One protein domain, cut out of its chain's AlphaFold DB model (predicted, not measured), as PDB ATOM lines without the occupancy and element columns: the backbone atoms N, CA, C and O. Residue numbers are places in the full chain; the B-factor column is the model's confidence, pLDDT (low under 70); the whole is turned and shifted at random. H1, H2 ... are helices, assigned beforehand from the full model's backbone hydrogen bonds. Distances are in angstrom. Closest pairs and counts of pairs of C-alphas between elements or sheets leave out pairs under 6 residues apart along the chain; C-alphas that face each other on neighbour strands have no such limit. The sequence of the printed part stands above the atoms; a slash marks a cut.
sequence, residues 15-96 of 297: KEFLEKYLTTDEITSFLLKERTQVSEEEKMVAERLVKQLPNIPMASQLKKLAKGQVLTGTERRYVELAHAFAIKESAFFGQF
ATOM      1  N   LYS A  15      -9.682 -38.058 -47.364       87.06
ATOM      2  CA  LYS A  15      -9.264 -36.715 -46.941       87.06
ATOM      3  C   LYS A  15      -9.865 -36.305 -45.596       87.06
ATOM      4  O   LYS A  15      -9.163 -35.741 -44.765       87.06
ATOM      5  N   GLU A  16     -11.133 -36.629 -45.359       87.69
ATOM      6  CA  GLU A  16     -11.854 -36.245 -44.144       87.69
ATOM      7  C   GLU A  16     -11.253 -36.890 -42.885       87.69
ATOM      8  O   GLU A  16     -11.361 -36.334 -41.796       87.69
ATOM      9  N   PHE A  17     -10.601 -38.054 -43.012       87.12
ATOM     10  CA  PHE A  17      -9.877 -38.660 -41.896       87.12
ATOM     11  C   PHE A  17      -8.581 -37.911 -41.597       87.12
ATOM     12  O   PHE A  17      -8.297 -37.662 -40.429       87.12
ATOM     13  N   LEU A  18      -7.835 -37.500 -42.625       86.69
ATOM     14  CA  LEU A  18      -6.652 -36.665 -42.420       86.69
ATOM     15  C   LEU A  18      -7.027 -35.318 -41.797       86.69
ATOM     16  O   LEU A  18      -6.401 -34.918 -40.830       86.69
ATOM     17  N   GLU A  19      -8.080 -34.652 -42.280       87.31
ATOM     18  CA  GLU A  19      -8.552 -33.379 -41.700       87.31
ATOM     19  C   GLU A  19      -8.972 -33.511 -40.237       87.31
ATOM     20  O   GLU A  19      -8.851 -32.559 -39.469       87.31
ATOM     21  N   LYS A  20      -9.484 -34.683 -39.853       87.50
ATOM     22  CA  LYS A  20      -9.944 -34.941 -38.492       87.50
ATOM     23  C   LYS A  20      -8.805 -35.263 -37.527       87.50
ATOM     24  O   LYS A  20      -8.894 -34.874 -36.367       87.50
ATOM     25  N   TYR A  21      -7.816 -36.039 -37.967       89.00
ATOM     26  CA  TYR A  21      -6.811 -36.620 -37.072       89.00
ATOM     27  C   TYR A  21      -5.445 -35.948 -37.152       89.00
ATOM     28  O   TYR A  21      -4.718 -36.003 -36.170       89.00
ATOM     29  N   LEU A  22      -5.099 -35.315 -38.275       91.06
ATOM     30  CA  LEU A  22      -3.815 -34.641 -38.422       91.06
ATOM     31  C   LEU A  22      -3.850 -33.267 -37.755       91.06
ATOM     32  O   LEU A  22      -4.653 -32.401 -38.109       91.06
ATOM     33  N   THR A  23      -2.926 -33.046 -36.833       91.69
ATOM     34  CA  THR A  23      -2.829 -31.814 -36.051       91.69
ATOM     35  C   THR A  23      -1.698 -30.905 -36.538       91.69
ATOM     36  O   THR A  23      -0.714 -31.339 -37.142       91.69
ATOM     37  N   THR A  24      -1.805 -29.605 -36.240       92.00
ATOM     38  CA  THR A  24      -0.713 -28.643 -36.482       92.00
ATOM     39  C   THR A  24       0.554 -29.024 -35.715       92.00
ATOM     40  O   THR A  24       1.659 -28.800 -36.214       92.00
ATOM     41  N   ASP A  25       0.408 -29.615 -34.527       92.44
ATOM     42  CA  ASP A  25       1.532 -30.104 -33.731       92.44
ATOM     43  C   ASP A  25       2.322 -31.174 -34.495       92.44
ATOM     44  O   ASP A  25       3.491 -30.960 -34.802       92.44
ATOM     45  N   GLU A  26       1.661 -32.233 -34.963       93.56
ATOM     46  CA  GLU A  26       2.303 -33.307 -35.736       93.56
ATOM     47  C   GLU A  26       2.971 -32.794 -37.021       93.56
ATOM     48  O   GLU A  26       4.098 -33.183 -37.340       93.56
ATOM     49  N   ILE A  27       2.317 -31.879 -37.751       96.25
ATOM     50  CA  ILE A  27       2.887 -31.265 -38.963       96.25
ATOM     51  C   ILE A  27       4.166 -30.494 -38.625       96.25
ATOM     52  O   ILE A  27       5.173 -30.592 -39.334       96.25
ATOM     53  N   THR A  28       4.135 -29.699 -37.557       97.06
ATOM     54  CA  THR A  28       5.288 -28.889 -37.159       97.06
ATOM     55  C   THR A  28       6.409 -29.751 -36.574       97.06
ATOM     56  O   THR A  28       7.560 -29.538 -36.950       97.06
ATOM     57  N   SER A  29       6.110 -30.795 -35.794       95.25
ATOM     58  CA  SER A  29       7.087 -31.805 -35.360       95.25
ATOM     59  C   SER A  29       7.762 -32.493 -36.545       95.25
ATOM     60  O   SER A  29       8.991 -32.583 -36.590       95.25
ATOM     61  N   PHE A  30       6.983 -32.911 -37.548       96.12
ATOM     62  CA  PHE A  30       7.520 -33.493 -38.775       96.12
ATOM     63  C   PHE A  30       8.462 -32.519 -39.489       96.12
ATOM     64  O   PHE A  30       9.569 -32.891 -39.869       96.12
ATOM     65  N   LEU A  31       8.091 -31.244 -39.624       97.00
ATOM     66  CA  LEU A  31       8.940 -30.231 -40.256       97.00
ATOM     67  C   LEU A  31      10.224 -29.929 -39.470       97.00
ATOM     68  O   LEU A  31      11.238 -29.606 -40.098       97.00
ATOM     69  N   LEU A  32      10.194 -30.064 -38.140       96.62
ATOM     70  CA  LEU A  32      11.316 -29.791 -37.241       96.62
ATOM     71  C   LEU A  32      12.265 -30.971 -37.022       96.62
ATOM     72  O   LEU A  32      13.358 -30.734 -36.506       96.62
ATOM     73  N   LYS A  33      11.931 -32.199 -37.445       94.69
ATOM     74  CA  LYS A  33      12.868 -33.338 -37.386       94.69
ATOM     75  C   LYS A  33      14.245 -32.941 -37.947       94.69
ATOM     76  O   LYS A  33      14.339 -32.380 -39.040       94.69
ATOM     77  N   GLU A  34      15.301 -33.174 -37.171       91.50
ATOM     78  CA  GLU A  34      16.667 -32.801 -37.550       91.50
ATOM     79  C   GLU A  34      17.109 -33.584 -38.787       91.50
ATOM     80  O   GLU A  34      17.011 -34.810 -38.820       91.50
ATOM     81  N   ARG A  35      17.581 -32.873 -39.817       90.88
ATOM     82  CA  ARG A  35      17.985 -33.486 -41.087       90.88
ATOM     83  C   ARG A  35      19.023 -32.653 -41.829       90.88
ATOM     84  O   ARG A  35      18.948 -31.426 -41.856       90.88
ATOM     85  N   THR A  36      19.957 -33.332 -42.488       90.69
ATOM     86  CA  THR A  36      20.920 -32.722 -43.424       90.69
ATOM     87  C   THR A  36      20.445 -32.800 -44.876       90.69
ATOM     88  O   THR A  36      20.799 -31.951 -45.690       90.69
ATOM     89  N   GLN A  37      19.603 -33.785 -45.190       94.62
ATOM     90  CA  GLN A  37      18.952 -33.994 -46.480       94.62
ATOM     91  C   GLN A  37      17.542 -34.544 -46.253       94.62
ATOM     92  O   GLN A  37      17.285 -35.137 -45.208       94.62
ATOM     93  N   VAL A  38      16.644 -34.349 -47.219       95.81
ATOM     94  CA  VAL A  38      15.276 -34.885 -47.152       95.81
ATOM     95  C   VAL A  38      15.250 -36.290 -47.755       95.81
ATOM     96  O   VAL A  38      15.693 -36.459 -48.896       95.81
ATOM     97  N   SER A  39      14.751 -37.279 -47.010       94.06
ATOM     98  CA  SER A  39      14.629 -38.664 -47.495       94.06
ATOM     99  C   SER A  39      13.495 -38.825 -48.520       94.06
ATOM    100  O   SER A  39      12.643 -37.947 -48.667       94.06
ATOM    101  N   GLU A  40      13.465 -39.947 -49.246       93.38
ATOM    102  CA  GLU A  40      12.368 -40.238 -50.185       93.38
ATOM    103  C   GLU A  40      11.031 -40.436 -49.456       93.38
ATOM    104  O   GLU A  40       9.993 -39.969 -49.921       93.38
ATOM    105  N   GLU A  41      11.049 -41.042 -48.269       94.62
ATOM    106  CA  GLU A  41       9.887 -41.163 -47.389       94.62
ATOM    107  C   GLU A  41       9.368 -39.786 -46.959       94.62
ATOM    108  O   GLU A  41       8.173 -39.515 -47.060       94.62
ATOM    109  N   GLU A  42      10.256 -38.885 -46.526       95.31
ATOM    110  CA  GLU A  42       9.877 -37.530 -46.110       95.31
ATOM    111  C   GLU A  42       9.303 -36.713 -47.277       95.31
ATOM    112  O   GLU A  42       8.304 -36.005 -47.102       95.31
ATOM    113  N   LYS A  43       9.886 -36.831 -48.481       95.62
ATOM    114  CA  LYS A  43       9.317 -36.242 -49.705       95.62
ATOM    115  C   LYS A  43       7.912 -36.775 -49.947       95.62
ATOM    116  O   LYS A  43       6.991 -35.984 -50.136       95.62
ATOM    117  N   MET A  44       7.738 -38.093 -49.878       94.88
ATOM    118  CA  MET A  44       6.459 -38.749 -50.126       94.88
ATOM    119  C   MET A  44       5.380 -38.323 -49.123       94.88
ATOM    120  O   MET A  44       4.261 -38.016 -49.536       94.88
ATOM    121  N   VAL A  45       5.704 -38.247 -47.826       95.44
ATOM    122  CA  VAL A  45       4.796 -37.709 -46.795       95.44
ATOM    123  C   VAL A  45       4.381 -36.286 -47.162       95.44
ATOM    124  O   VAL A  45       3.189 -35.979 -47.235       95.44
ATOM    125  N   ALA A  46       5.350 -35.413 -47.448       96.50
ATOM    126  CA  ALA A  46       5.084 -34.011 -47.743       96.50
ATOM    127  C   ALA A  46       4.244 -33.822 -49.022       96.50
ATOM    128  O   ALA A  46       3.313 -33.012 -49.040       96.50
ATOM    129  N   GLU A  47       4.522 -34.594 -50.075       94.75
ATOM    130  CA  GLU A  47       3.743 -34.611 -51.316       94.75
ATOM    131  C   GLU A  47       2.296 -35.047 -51.077       94.75
ATOM    132  O   GLU A  47       1.368 -34.384 -51.554       94.75
ATOM    133  N   ARG A  48       2.080 -36.126 -50.311       92.69
ATOM    134  CA  ARG A  48       0.734 -36.619 -49.984       92.69
ATOM    135  C   ARG A  48      -0.056 -35.594 -49.190       92.69
ATOM    136  O   ARG A  48      -1.190 -35.301 -49.569       92.69
ATOM    137  N   LEU A  49       0.541 -35.021 -48.145       94.62
ATOM    138  CA  LEU A  49      -0.118 -34.023 -47.304       94.62
ATOM    139  C   LEU A  49      -0.564 -32.810 -48.124       94.62
ATOM    140  O   LEU A  49      -1.732 -32.437 -48.076       94.62
ATOM    141  N   VAL A  50       0.321 -32.241 -48.945       95.25
ATOM    142  CA  VAL A  50      -0.016 -31.068 -49.771       95.25
ATOM    143  C   VAL A  50      -1.046 -31.406 -50.853       95.25
ATOM    144  O   VAL A  50      -1.894 -30.571 -51.172       95.25
ATOM    145  N   LYS A  51      -0.991 -32.613 -51.431       92.88
ATOM    146  CA  LYS A  51      -1.942 -33.057 -52.458       92.88
ATOM    147  C   LYS A  51      -3.342 -33.274 -51.886       92.88
ATOM    148  O   LYS A  51      -4.317 -32.868 -52.513       92.88
ATOM    149  N   GLN A  52      -3.447 -33.933 -50.734       90.69
ATOM    150  CA  GLN A  52      -4.735 -34.257 -50.119       90.69
ATOM    151  C   GLN A  52      -5.329 -33.061 -49.366       90.69
ATOM    152  O   GLN A  52      -6.545 -32.871 -49.383       90.69
ATOM    153  N   LEU A  53      -4.480 -32.218 -48.771       92.69
ATOM    154  CA  LEU A  53      -4.857 -31.051 -47.974       92.69
ATOM    155  C   LEU A  53      -4.191 -29.769 -48.522       92.69
ATOM    156  O   LEU A  53      -3.231 -29.265 -47.941       92.69
ATOM    157  N   PRO A  54      -4.703 -29.170 -49.616       88.38
ATOM    158  CA  PRO A  54      -4.070 -27.998 -50.236       88.38
ATOM    159  C   PRO A  54      -3.925 -26.772 -49.320       88.38
ATOM    160  O   PRO A  54      -3.024 -25.958 -49.529       88.38
ATOM    161  N   ASN A  55      -4.797 -26.656 -48.312       90.06
ATOM    162  CA  ASN A  55      -4.849 -25.550 -47.347       90.06
ATOM    163  C   ASN A  55      -4.270 -25.926 -45.971       90.06
ATOM    164  O   ASN A  55      -4.562 -25.257 -44.982       90.06
ATOM    165  N   ILE A  56      -3.497 -27.011 -45.890       93.56
ATOM    166  CA  ILE A  56      -2.873 -27.471 -44.648       93.56
ATOM    167  C   ILE A  56      -1.969 -26.381 -44.034       93.56
ATOM    168  O   ILE A  56      -1.291 -25.655 -44.777       93.56
ATOM    169  N   PRO A  57      -1.904 -26.255 -42.695       93.00
ATOM    170  CA  PRO A  57      -0.878 -25.449 -42.046       93.00
ATOM    171  C   PRO A  57       0.520 -25.800 -42.569       93.00
ATOM    172  O   PRO A  57       0.818 -26.953 -42.868       93.00
ATOM    173  N   MET A  58       1.388 -24.795 -42.693       96.25
ATOM    174  CA  MET A  58       2.765 -24.969 -43.179       96.25
ATOM    175  C   MET A  58       2.888 -25.529 -44.611       96.25
ATOM    176  O   MET A  58       3.910 -26.117 -44.977       96.25
ATOM    177  N   ALA A  59       1.878 -25.324 -45.465       96.38
ATOM    178  CA  ALA A  59       1.888 -25.823 -46.840       96.38
ATOM    179  C   ALA A  59       3.128 -25.401 -47.654       96.38
ATOM    180  O   ALA A  59       3.564 -26.156 -48.521       96.38
ATOM    181  N   SER A  60       3.710 -24.215 -47.421       96.44
ATOM    182  CA  SER A  60       4.908 -23.789 -48.166       96.44
ATOM    183  C   SER A  60       6.149 -24.588 -47.754       96.44
ATOM    184  O   SER A  60       6.913 -25.011 -48.621       96.44
ATOM    185  N   GLN A  61       6.307 -24.862 -46.459       97.56
ATOM    186  CA  GLN A  61       7.388 -25.675 -45.910       97.56
ATOM    187  C   GLN A  61       7.249 -27.132 -46.358       97.56
ATOM    188  O   GLN A  61       8.220 -27.723 -46.822       97.56
ATOM    189  N   LEU A  62       6.034 -27.685 -46.334       97.81
ATOM    190  CA  LEU A  62       5.769 -29.025 -46.863       97.81
ATOM    191  C   LEU A  62       6.059 -29.108 -48.369       97.81
ATOM    192  O   LEU A  62       6.746 -30.022 -48.811       97.81
ATOM    193  N   LYS A  63       5.651 -28.115 -49.172       97.56
ATOM    194  CA  LYS A  63       6.005 -28.046 -50.608       97.56
ATOM    195  C   LYS A  63       7.514 -28.002 -50.850       97.56
ATOM    196  O   LYS A  63       7.970 -28.418 -51.914       97.56
ATOM    197  N   LYS A  64       8.286 -27.463 -49.906       97.00
ATOM    198  CA  LYS A  64       9.747 -27.420 -49.972       97.00
ATOM    199  C   LYS A  64      10.354 -28.797 -49.698       97.00
ATOM    200  O   LYS A  64      11.138 -29.276 -50.514       97.00
ATOM    201  N   LEU A  65       9.902 -29.471 -48.637       97.19
ATOM    202  CA  LEU A  65      10.276 -30.860 -48.349       97.19
ATOM    203  C   LEU A  65       9.914 -31.798 -49.505       97.19
ATOM    204  O   LEU A  65      10.756 -32.582 -49.921       97.19
ATOM    205  N   ALA A  66       8.718 -31.658 -50.084       97.19
ATOM    206  CA  ALA A  66       8.277 -32.421 -51.256       97.19
ATOM    207  C   ALA A  66       9.254 -32.304 -52.444       97.19
ATOM    208  O   ALA A  66       9.459 -33.250 -53.190       97.19
ATOM    209  N   LYS A  67       9.932 -31.159 -52.594       97.31
ATOM    210  CA  LYS A  67      10.967 -30.937 -53.620       97.31
ATOM    211  C   LYS A  67      12.366 -31.413 -53.203       97.31
ATOM    212  O   LYS A  67      13.338 -31.116 -53.890       97.31
ATOM    213  N   GLY A  68      12.495 -32.091 -52.064       96.81
ATOM    214  CA  GLY A  68      13.772 -32.530 -51.502       96.81
ATOM    215  C   GLY A  68      14.601 -31.429 -50.846       96.81
ATOM    216  O   GLY A  68      15.796 -31.615 -50.628       96.81
ATOM    217  N   GLN A  69      14.006 -30.270 -50.565       97.19
ATOM    218  CA  GLN A  69      14.723 -29.116 -50.033       97.19
ATOM    219  C   GLN A  69      14.551 -29.022 -48.514       97.19
ATOM    220  O   GLN A  69      13.435 -29.069 -47.996       97.19
ATOM    221  N   VAL A  70      15.662 -28.828 -47.800       96.56
ATOM    222  CA  VAL A  70      15.649 -28.558 -46.355       96.56
ATOM    223  C   VAL A  70      15.173 -27.132 -46.057       96.56
ATOM    224  O   VAL A  70      15.276 -26.228 -46.894       96.56
ATOM    225  N   LEU A  71      14.642 -26.920 -44.851       96.62
ATOM    226  CA  LEU A  71      14.253 -25.590 -44.385       96.62
ATOM    227  C   LEU A  71      15.493 -24.723 -44.124       96.62
ATOM    228  O   LEU A  71      16.505 -25.189 -43.609       96.62
ATOM    229  N   THR A  72      15.399 -23.440 -44.456       95.94
ATOM    230  CA  THR A  72      16.365 -22.414 -44.040       95.94
ATOM    231  C   THR A  72      16.239 -22.140 -42.541       95.94
ATOM    232  O   THR A  72      15.202 -22.420 -41.941       95.94
ATOM    233  N   GLY A  73      17.249 -21.509 -41.934       95.81
ATOM    234  CA  GLY A  73      17.197 -21.135 -40.514       95.81
ATOM    235  C   GLY A  73      15.994 -20.252 -40.152       95.81
ATOM    236  O   GLY A  73      15.361 -20.464 -39.121       95.81
ATOM    237  N   THR A  74      15.617 -19.307 -41.019       96.19
ATOM    238  CA  THR A  74      14.444 -18.440 -40.802       96.19
ATOM    239  C   THR A  74      13.132 -19.217 -40.892       96.19
ATOM    240  O   THR A  74      12.249 -19.025 -40.060       96.19
ATOM    241  N   GLU A  75      12.999 -20.116 -41.874       96.88
ATOM    242  CA  GLU A  75      11.820 -20.984 -41.995       96.88
ATOM    243  C   GLU A  75      11.716 -21.937 -40.803       96.88
ATOM    244  O   GLU A  75      10.631 -22.089 -40.251       96.88
ATOM    245  N   ARG A  76      12.835 -22.528 -40.365       96.88
ATOM    246  CA  ARG A  76      12.879 -23.392 -39.181       96.88
ATOM    247  C   ARG A  76      12.421 -22.635 -37.936       96.88
ATOM    248  O   ARG A  76      11.517 -23.104 -37.258       96.88
ATOM    249  N   ARG A  77      12.932 -21.421 -37.705       97.25
ATOM    250  CA  ARG A  77      12.514 -20.572 -36.577       97.25
ATOM    251  C   ARG A  77      11.029 -20.202 -36.620       97.25
ATOM    252  O   ARG A  77      10.382 -20.124 -35.580       97.25
ATOM    253  N   TYR A  78      10.473 -19.978 -37.810       97.12
ATOM    254  CA  TYR A  78       9.032 -19.773 -37.968       97.12
ATOM    255  C   TYR A  78       8.231 -21.021 -37.564       97.12
ATOM    256  O   TYR A  78       7.262 -20.905 -36.815       97.12
ATOM    257  N   VAL A  79       8.664 -22.208 -38.001       97.69
ATOM    258  CA  VAL A  79       8.029 -23.478 -37.619       97.69
ATOM    259  C   VAL A  79       8.166 -23.734 -36.113       97.69
ATOM    260  O   VAL A  79       7.187 -24.127 -35.495       97.69
ATOM    261  N   GLU A  80       9.317 -23.447 -35.497       97.56
ATOM    262  CA  GLU A  80       9.531 -23.565 -34.040       97.56
ATOM    263  C   GLU A  80       8.544 -22.707 -33.239       97.56
ATOM    264  O   GLU A  80       7.960 -23.172 -32.261       97.56
ATOM    265  N   LEU A  81       8.316 -21.460 -33.665       96.81
ATOM    266  CA  LEU A  81       7.346 -20.571 -33.020       96.81
ATOM    267  C   LEU A  81       5.914 -21.099 -33.155       96.81
ATOM    268  O   LEU A  81       5.160 -21.082 -32.180       96.81
ATOM    269  N   ALA A  82       5.543 -21.580 -34.341       96.56
ATOM    270  CA  ALA A  82       4.223 -22.155 -34.577       96.56
ATOM    271  C   ALA A  82       4.006 -23.455 -33.787       96.56
ATOM    272  O   ALA A  82       2.942 -23.639 -33.205       96.56
ATOM    273  N   HIS A  83       5.026 -24.311 -33.707       97.00
ATOM    274  CA  HIS A  83       5.020 -25.536 -32.910       97.00
ATOM    275  C   HIS A  83       4.814 -25.232 -31.422       97.00
ATOM    276  O   HIS A  83       3.914 -25.772 -30.782       97.00
ATOM    277  N   ALA A  84       5.584 -24.284 -30.878       95.75
ATOM    278  CA  ALA A  84       5.459 -23.872 -29.484       95.75
ATOM    279  C   ALA A  84       4.069 -23.302 -29.155       95.75
ATOM    280  O   ALA A  84       3.597 -23.448 -28.026       95.75
ATOM    281  N   PHE A  85       3.415 -22.643 -30.116       94.31
ATOM    282  CA  PHE A  85       2.029 -22.206 -29.969       94.31
ATOM    283  C   PHE A  85       1.057 -23.392 -30.007       94.31
ATOM    284  O   PHE A  85       0.249 -23.524 -29.092       94.31
ATOM    285  N   ALA A  86       1.186 -24.282 -30.995       93.44
ATOM    286  CA  ALA A  86       0.319 -25.448 -31.171       93.44
ATOM    287  C   ALA A  86       0.332 -26.389 -29.951       93.44
ATOM    288  O   ALA A  86      -0.728 -26.802 -29.489       93.44
ATOM    289  N   ILE A  87       1.506 -26.661 -29.365       93.06
ATOM    290  CA  ILE A  87       1.611 -27.471 -28.139       93.06
ATOM    291  C   ILE A  87       0.889 -26.799 -26.969       93.06
ATOM    292  O   ILE A  87       0.176 -27.459 -26.216       93.06
ATOM    293  N   LYS A  88       1.062 -25.484 -26.786       92.00
ATOM    294  CA  LYS A  88       0.408 -24.751 -25.688       92.00
ATOM    295  C   LYS A  88      -1.105 -24.709 -25.859       92.00
ATOM    296  O   LYS A  88      -1.825 -24.850 -24.875       92.00
ATOM    297  N   GLU A  89      -1.567 -24.519 -27.089       89.38
ATOM    298  CA  GLU A  89      -2.977 -24.585 -27.451       89.38
ATOM    299  C   GLU A  89      -3.551 -25.974 -27.135       89.38
ATOM    300  O   GLU A  89      -4.529 -26.075 -26.398       89.38
ATOM    301  N   SER A  90      -2.894 -27.041 -27.601       87.44
ATOM    302  CA  SER A  90      -3.296 -28.426 -27.336       87.44
ATOM    303  C   SER A  90      -3.330 -28.740 -25.837       87.44
ATOM    304  O   SER A  90      -4.332 -29.251 -25.343       87.44
ATOM    305  N   ALA A  91      -2.300 -28.352 -25.079       87.81
ATOM    306  CA  ALA A  91      -2.261 -28.553 -23.632       87.81
ATOM    307  C   ALA A  91      -3.382 -27.792 -22.902       87.81
ATOM    308  O   ALA A  91      -3.980 -28.315 -21.962       87.81
ATOM    309  N   PHE A  92      -3.688 -26.563 -23.333       88.25
ATOM    310  CA  PHE A  92      -4.749 -25.759 -22.730       88.25
ATOM    311  C   PHE A  92      -6.147 -26.282 -23.062       88.25
ATOM    312  O   PHE A  92      -7.014 -26.250 -22.195       88.25
ATOM    313  N   PHE A  93      -6.400 -26.736 -24.290       86.25
ATOM    314  CA  PHE A  93      -7.734 -27.195 -24.681       86.25
ATOM    315  C   PHE A  93      -7.988 -28.672 -24.365       86.25
ATOM    316  O   PHE A  93      -9.109 -29.021 -24.000       86.25
ATOM    317  N   GLY A  94      -6.954 -29.515 -24.404       83.50
ATOM    318  CA  GLY A  94      -7.053 -30.942 -24.093       83.50
ATOM    319  C   GLY A  94      -7.531 -31.221 -22.666       83.50
ATOM    320  O   GLY A  94      -8.211 -32.210 -22.428       83.50
ATOM    321  N   GLN A  95      -7.284 -30.314 -21.714       80.69
ATOM    322  CA  GLN A  95      -7.790 -30.453 -20.340       80.69
ATOM    323  C   GLN A  95      -9.327 -30.374 -20.231       80.69
ATOM    324  O   GLN A  95      -9.887 -30.761 -19.207       80.69
ATOM    325  N   PHE A  96     -10.012 -29.841 -21.250       84.44
ATOM    326  CA  PHE A  96     -11.474 -29.773 -21.291       84.44
ATOM    327  C   PHE A  96     -12.104 -30.992 -21.976       84.44
ATOM    328  O   PHE A  96     -13.327 -31.137 -21.941       84.44
TER     329      PHE A  96
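This is residues 15 to 96 of the 297 residues of the protein "Poly(Glycerophosphate chain) D-alanine transfer protein DltD" of Streptococcus sp. DD13 (UniProt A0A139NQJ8). One long helix, H5, runs along one side of the domain, with the short helix H2 packed on it; beyond H2, the helical hairpin of H3 and H4 forms the other side. H1 sits off to one side, its first residue close to the last of H3, while residues 91 to 96 stick out, 91 to 94 of them in H5. The 82 printed residues include five named helices, H1 to H5 in chain order, and no named strand; the class is all helix. The whole is compact, with a radius of gyration of the C-alphas of 12.9 A and spans of 39 by 30 by 18 A.

H5, residues 73 to 94, is 30.9 A long and ends at C-alpha 94 (-7.053, -30.942, -24.093). H2 is residues 24 to 32, 12.1 A. H3, residues 40 to 52, measures 18.1 A, and H4, residues 59 to 66, 10.2 A. H1, residues 15 to 21, is 10.2 A long and begins at C-alpha 15 (-9.264, -36.715, -46.941).

H5 and H2 touch, closest at the C-alphas of His 83 and Thr 28, 5.4 A apart; they run opposite ways at a shallow tilt of 31 degrees. H2 and H4 are close but not clearly touching, with the C-alphas of Leu 31 and Gln 61 7.4 A apart. H3 and H4 touch as a helical hairpin, the C-alphas of Lys 43 and Ala 66 being closest at 4.3 A; their tilt of 35.4 degrees is only just steep. H1 and H3 are close but not clearly touching, at Lys 15 and Gln 52, C-alphas 6.1 A apart. H3 and H5 are apart. In H1, H2, H3, H4 and H5 every O i to N i+4 pair is within hydrogen-bond range.

The C-alphas farthest apart, of Gln 37 and Phe 96, are 39.7 A apart. The printed part has no cut and no long link. Its mean pLDDT is 93.5, and no printed residue is under 70.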